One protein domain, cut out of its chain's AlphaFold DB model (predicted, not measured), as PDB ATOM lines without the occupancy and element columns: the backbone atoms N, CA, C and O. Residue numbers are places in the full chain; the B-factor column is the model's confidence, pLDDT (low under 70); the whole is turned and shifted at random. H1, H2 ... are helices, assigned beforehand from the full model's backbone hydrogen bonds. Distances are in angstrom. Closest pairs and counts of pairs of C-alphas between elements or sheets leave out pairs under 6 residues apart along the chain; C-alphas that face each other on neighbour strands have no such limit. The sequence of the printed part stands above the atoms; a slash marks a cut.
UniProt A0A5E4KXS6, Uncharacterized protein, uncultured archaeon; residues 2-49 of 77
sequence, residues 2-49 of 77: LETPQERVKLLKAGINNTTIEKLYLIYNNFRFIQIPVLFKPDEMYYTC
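This is residues 2 to 49 of the 77 residues of an uncharacterized protein of uncultured archaeon (UniProt A0A5E4KXS6). Two short helices, H1 then H2, make an open V joined by a tight link, and beyond H2 a long stretch without named elements, residues 29 to 49, folds back on itself as a loop. The printed part has 48 residues with two named helices and no named strand; its class is all helix, though only 20 residues, under half, are in named elements. It is only just loose, close to compact, with a radius of gyration of the C-alphas of 11.7 A, and elongated, spanning 32 by 19 by 14 A.

H1, residues 5 to 13, begins at C-alpha 5 (230.625, 218.548, 264.194) and measures 12.4 A. H2, residues 18 to 28, measures 15.2 A and ends at C-alpha 28 (224.160, 208.336, 271.868).

H1 and H2 form a helical hairpin, running opposite ways at a steep tilt of 41 degrees. They only just touch, with 3 pairs of C-alphas within 8 A; the closest C-alphas, of Leu 12 and Asn 18, are 6.7 A apart. In both helices every O i to N i+4 pair is within hydrogen-bond range.

The C-alphas farthest apart, of Lys 13 and Cys 49, are 33.2 A apart. The printed part has no cut. Residue 42 and residues 44 to 49 have pLDDT under 70.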
ATOM      1  N   LEU A   2     224.277 213.564 266.395       72.56
ATOM      2  CA  LEU A   2     225.455 214.160 267.076       72.56
ATOM      3  C   LEU A   2     226.828 213.662 266.615       72.56
ATOM      4  O   LEU A   2     227.845 214.136 267.131       72.56
ATOM      5  N   GLU A   3     226.882 212.759 265.641       72.69
ATOM      6  CA  GLU A   3     228.142 212.197 265.140       72.69
ATOM      7  C   GLU A   3     229.003 213.285 264.489       72.69
ATOM      8  O   GLU A   3     230.214 213.366 264.712       72.69
ATOM      9  N   THR A   4     228.367 214.200 263.752       86.62
ATOM     10  CA  THR A   4     229.090 215.222 262.994       86.62
ATOM     11  C   THR A   4     229.281 216.520 263.791       86.62
ATOM     12  O   THR A   4     228.387 216.951 264.529       86.62
ATOM     13  N   PRO A   5     230.422 217.216 263.622       88.25
ATOM     14  CA  PRO A   5     230.625 218.548 264.194       88.25
ATOM     15  C   PRO A   5     229.534 219.552 263.798       88.25
ATOM     16  O   PRO A   5     229.139 220.393 264.601       88.25
ATOM     17  N   GLN A   6     229.008 219.454 262.575       92.50
ATOM     18  CA  GLN A   6     227.996 220.357 262.032       92.50
ATOM     19  C   GLN A   6     226.671 220.253 262.795       92.50
ATOM     20  O   GLN A   6     226.031 221.273 263.050       92.50
ATOM     21  N   GLU A   7     226.262 219.046 263.187       89.69
ATOM     22  CA  GLU A   7     225.076 218.837 264.021       89.69
ATOM     23  C   GLU A   7     225.252 219.461 265.406       89.69
ATOM     24  O   GLU A   7     224.367 220.181 265.866       89.69
ATOM     25  N   ARG A   8     226.421 219.283 266.033       90.25
ATOM     26  CA  ARG A   8     226.725 219.900 267.334       90.25
ATOM     27  C   ARG A   8     226.704 221.429 267.253       90.25
ATOM     28  O   ARG A   8     226.110 222.082 268.106       90.25
ATOM     29  N   VAL A   9     227.239 222.005 266.174       91.56
ATOM     30  CA  VAL A   9     227.185 223.456 265.915       91.56
ATOM     31  C   VAL A   9     225.748 223.956 265.735       91.56
ATOM     32  O   VAL A   9     225.431 225.051 266.199       91.56
ATOM     33  N   LYS A  10     224.855 223.185 265.097       93.19
ATOM     34  CA  LYS A  10     223.431 223.559 264.984       93.19
ATOM     35  C   LYS A  10     222.764 223.655 266.356       93.19
ATOM     36  O   LYS A  10     222.017 224.599 266.587       93.19
ATOM     37  N   LEU A  11     223.065 222.731 267.266       91.62
ATOM     38  CA  LEU A  11     222.508 222.742 268.622       91.62
ATOM     39  C   LEU A  11     223.067 223.883 269.476       91.62
ATOM     40  O   LEU A  11     222.302 224.538 270.180       91.62
ATOM     41  N   LEU A  12     224.363 224.186 269.346       93.12
ATOM     42  CA  LEU A  12     224.960 225.365 269.979       93.12
ATOM     43  C   LEU A  12     224.280 226.655 269.496       93.12
ATOM     44  O   LEU A  12     223.910 227.502 270.303       93.12
ATOM     45  N   LYS A  13     224.045 226.785 268.182       94.69
ATOM     46  CA  LYS A  13     223.318 227.929 267.601       94.69
ATOM     47  C   LYS A  13     221.854 228.002 268.042       94.69
ATOM     48  O   LYS A  13     221.301 229.094 268.078       94.69
ATOM     49  N   ALA A  14     221.243 226.869 268.380       94.31
ATOM     50  CA  ALA A  14     219.891 226.804 268.929       94.31
ATOM     51  C   ALA A  14     219.823 227.164 270.428       94.31
ATOM     52  O   ALA A  14     218.737 227.169 270.999       94.31
ATOM     53  N   GLY A  15     220.961 227.463 271.069       93.62
ATOM     54  CA  GLY A  15     221.029 227.846 272.480       93.62
ATOM     55  C   GLY A  15     221.080 226.665 273.450       93.62
ATOM     56  O   GLY A  15     220.920 226.858 274.654       93.62
ATOM     57  N   ILE A  16     221.310 225.444 272.959       93.19
ATOM     58  CA  ILE A  16     221.515 224.287 273.832       93.19
ATOM     59  C   ILE A  16     222.903 224.388 274.465       93.19
ATOM     60  O   ILE A  16     223.896 224.668 273.793       93.19
ATOM     61  N   ASN A  17     222.967 224.133 275.771       93.06
ATOM     62  CA  ASN A  17     224.214 224.169 276.522       93.06
ATOM     63  C   ASN A  17     225.217 223.130 275.987       93.06
ATOM     64  O   ASN A  17     224.867 221.971 275.751       93.06
ATOM     65  N   ASN A  18     226.483 223.535 275.873       90.06
ATOM     66  CA  ASN A  18     227.585 222.670 275.471       90.06
ATOM     67  C   ASN A  18     227.684 221.407 276.343       90.06
ATOM     68  O   ASN A  18     227.791 220.310 275.806       90.06
ATOM     69  N   THR A  19     227.539 221.531 277.668       89.81
ATOM     70  CA  THR A  19     227.584 220.374 278.586       89.81
ATOM     71  C   THR A  19     226.505 219.342 278.257       89.81
ATOM     72  O   THR A  19     226.746 218.139 278.313       89.81
ATOM     73  N   THR A  20     225.309 219.796 277.877       89.31
ATOM     74  CA  THR A  20     224.218 218.910 277.462       89.31
ATOM     75  C   THR A  20     224.555 218.217 276.146       89.31
ATOM     76  O   THR A  20     224.363 217.013 276.026       89.31
ATOM     77  N   ILE A  21     225.100 218.949 275.171       90.50
ATOM     78  CA  ILE A  21     225.497 218.391 273.871       90.50
ATOM     79  C   ILE A  21     226.589 217.332 274.040       90.50
ATOM     80  O   ILE A  21     226.512 216.281 273.410       90.50
ATOM     81  N   GLU A  22     227.573 217.569 274.905       88.19
ATOM     82  CA  GLU A  22     228.645 216.613 275.195       88.19
ATOM     83  C   GLU A  22     228.122 215.362 275.903       88.19
ATOM     84  O   GLU A  22     228.464 214.252 275.501       88.19
ATOM     85  N   LYS A  23     227.231 215.508 276.893       85.81
ATOM     86  CA  LYS A  23     226.567 214.360 277.532       85.81
ATOM     87  C   LYS A  23     225.802 213.516 276.514       85.81
ATOM     88  O   LYS A  23     225.954 212.299 276.489       85.81
ATOM     89  N   LEU A  24     225.024 214.153 275.640       84.25
ATOM     90  CA  LEU A  24     224.279 213.457 274.592       84.25
ATOM     91  C   LEU A  24     225.217 212.807 273.564       84.25
ATOM     92  O   LEU A  24     224.951 211.700 273.109       84.25
ATOM     93  N   TYR A  25     226.328 213.460 273.217       86.38
ATOM     94  CA  TYR A  25     227.342 212.882 272.341       86.38
ATOM     95  C   TYR A  25     227.908 211.598 272.949       86.38
ATOM     96  O   TYR A  25     227.967 210.578 272.278       86.38
ATOM     97  N   LEU A  26     228.241 211.617 274.235       83.44
ATOM     98  CA  LEU A  26     228.759 210.455 274.946       83.44
ATOM     99  C   LEU A  26     227.732 209.314 275.074       83.44
ATOM    100  O   LEU A  26     228.108 208.160 274.924       83.44
ATOM    101  N   ILE A  27     226.453 209.622 275.310       81.06
ATOM    102  CA  ILE A  27     225.390 208.615 275.490       81.06
ATOM    103  C   ILE A  27     224.969 207.972 274.164       81.06
ATOM    104  O   ILE A  27     224.774 206.763 274.095       81.06
ATOM    105  N   TYR A  28     224.776 208.782 273.123       80.81
ATOM    106  CA  TYR A  28     224.160 208.336 271.868       80.81
ATOM    107  C   TYR A  28     225.165 207.951 270.785       80.81
ATOM    108  O   TYR A  28     224.769 207.513 269.707       80.81
ATOM    109  N   ASN A  29     226.458 208.111 271.052       77.75
ATOM    110  CA  ASN A  29     227.507 207.499 270.250       77.75
ATOM    111  C   ASN A  29     228.008 206.296 271.047       77.75
ATOM    112  O   ASN A  29     228.112 206.383 272.265       77.75
ATOM    113  N   ASN A  30     228.299 205.182 270.376       76.31
ATOM    114  CA  ASN A  30     228.610 203.878 270.983       76.31
ATOM    115  C   ASN A  30     229.973 203.834 271.716       76.31
ATOM    116  O   ASN A  30     230.804 202.956 271.475       76.31
ATOM    117  N   PHE A  31     230.235 204.802 272.590       81.88
ATOM    118  CA  PHE A  31     231.407 204.868 273.440       81.88
ATOM    119  C   PHE A  31     231.265 203.885 274.598       81.88
ATOM    120  O   PHE A  31     230.243 203.830 275.280       81.88
ATOM    121  N   ARG A  32     232.328 203.117 274.844       78.81
ATOM    122  CA  ARG A  32     232.447 202.296 276.049       78.81
ATOM    123  C   ARG A  32     233.165 203.102 277.121       78.81
ATOM    124  O   ARG A  32     234.295 203.541 276.912       78.81
ATOM    125  N   PHE A  33     232.517 203.276 278.265       76.25
ATOM    126  CA  PHE A  33     233.090 203.975 279.409       76.25
ATOM    127  C   PHE A  33     233.774 202.976 280.335       76.25
ATOM    128  O   PHE A  33     233.133 202.071 280.855       76.25
ATOM    129  N   ILE A  34     235.080 203.142 280.540       77.31
ATOM    130  CA  ILE A  34     235.838 202.361 281.534       77.31
ATOM    131  C   ILE A  34     235.655 202.975 282.933       77.31
ATOM    132  O   ILE A  34     235.738 202.291 283.946       77.31
ATOM    133  N   GLN A  35     235.401 204.284 282.986       72.88
ATOM    134  CA  GLN A  35     235.165 205.064 284.198       72.88
ATOM    135  C   GLN A  35     234.089 206.115 283.918       72.88
ATOM    136  O   GLN A  35     233.856 206.471 282.760       72.88
ATOM    137  N   ILE A  36     233.466 206.627 284.981       77.88
ATOM    138  CA  ILE A  36     232.466 207.695 284.889       77.88
ATOM    139  C   ILE A  36     233.145 208.946 284.306       77.88
ATOM    140  O   ILE A  36     234.105 209.442 284.905       77.88
ATOM    141  N   PRO A  37     232.701 209.469 283.145       78.88
ATOM    142  CA  PRO A  37     233.285 210.684 282.594       78.88
ATOM    143  C   PRO A  37     233.047 211.861 283.538       78.88
ATOM    144  O   PRO A  37     231.964 211.989 284.098       78.88
ATOM    145  N   VAL A  38     234.017 212.776 283.630       82.81
ATOM    146  CA  VAL A  38     233.973 213.969 284.509       82.81
ATOM    147  C   VAL A  38     232.713 214.826 284.307       82.81
ATOM    148  O   VAL A  38     232.292 215.553 285.202       82.81
ATOM    149  N   LEU A  39     232.097 214.734 283.128       83.69
ATOM    150  CA  LEU A  39     230.859 215.430 282.789       83.69
ATOM    151  C   LEU A  39     229.628 214.898 283.535       83.69
ATOM    152  O   LEU A  39     228.631 215.613 283.619       83.69
ATOM    153  N   PHE A  40     229.677 213.673 284.051       80.00
ATOM    154  CA  PHE A  40     228.595 213.043 284.794       80.00
ATOM    155  C   PHE A  40     228.912 213.053 286.279       80.00
ATOM    156  O   PHE A  40     230.038 212.783 286.702       80.00
ATOM    157  N   LYS A  41     227.895 213.333 287.087       78.75
ATOM    158  CA  LYS A  41     227.999 213.058 288.515       78.75
ATOM    159  C   LYS A  41     227.870 211.550 288.772       78.75
ATOM    160  O   LYS A  41     227.257 210.848 287.964       78.75
ATOM    161  N   PRO A  42     228.397 211.039 289.899       69.38
ATOM    162  CA  PRO A  42     228.268 209.624 290.251       69.38
ATOM    163  C   PRO A  42     226.816 209.127 290.318       69.38
ATOM    164  O   PRO A  42     226.557 207.962 290.047       69.38
ATOM    165  N   ASP A  43     225.872 210.012 290.643       71.50
ATOM    166  CA  ASP A  43     224.428 209.763 290.699       71.50
ATOM    167  C   ASP A  43     223.698 209.999 289.362       71.50
ATOM    168  O   ASP A  43     222.491 209.827 289.260       71.50
ATOM    169  N   GLU A  44     224.403 210.400 288.305       68.38
ATOM    170  CA  GLU A  44     223.817 210.587 286.972       68.38
ATOM    171  C   GLU A  44     224.046 209.374 286.054       68.38
ATOM    172  O   GLU A  44     223.514 209.335 284.944       68.38
ATOM    173  N   MET A  45     224.829 208.380 286.490       63.25
ATOM    174  CA  MET A  45     225.287 207.269 285.653       63.25
ATOM    175  C   MET A  45     225.061 205.920 286.354       63.25
ATOM    176  O   MET A  45     225.967 205.367 286.968       63.25
ATOM    177  N   TYR A  46     223.842 205.382 286.258       55.84
ATOM    178  CA  TYR A  46     223.440 204.167 286.986       55.84
ATOM    179  C   TYR A  46     223.390 202.863 286.165       55.84
ATOM    180  O   TYR A  46     223.103 201.824 286.749       55.84
ATOM    181  N   TYR A  47     223.673 202.856 284.851       51.19
ATOM    182  CA  TYR A  47     223.269 201.702 284.016       51.19
ATOM    183  C   TYR A  47     224.240 201.196 282.932       51.19
ATOM    184  O   TYR A  47     223.839 200.351 282.142       51.19
ATOM    185  N   THR A  48     225.504 201.630 282.859       45.81
ATOM    186  CA  THR A  48     226.434 201.106 281.821       45.81
ATOM    187  C   THR A  48     227.707 200.451 282.348       45.81
ATOM    188  O   THR A  48     228.455 199.867 281.569       45.81
ATOM    189  N   CYS A  49     227.943 200.476 283.661       43.56
ATOM    190  CA  CYS A  49     229.113 199.847 284.272       43.56
ATOM    191  C   CYS A  49     228.809 198.426 284.774       43.56
ATOM    192  O   CYS A  49     229.177 198.080 285.892       43.56
TER     193      CYS A  49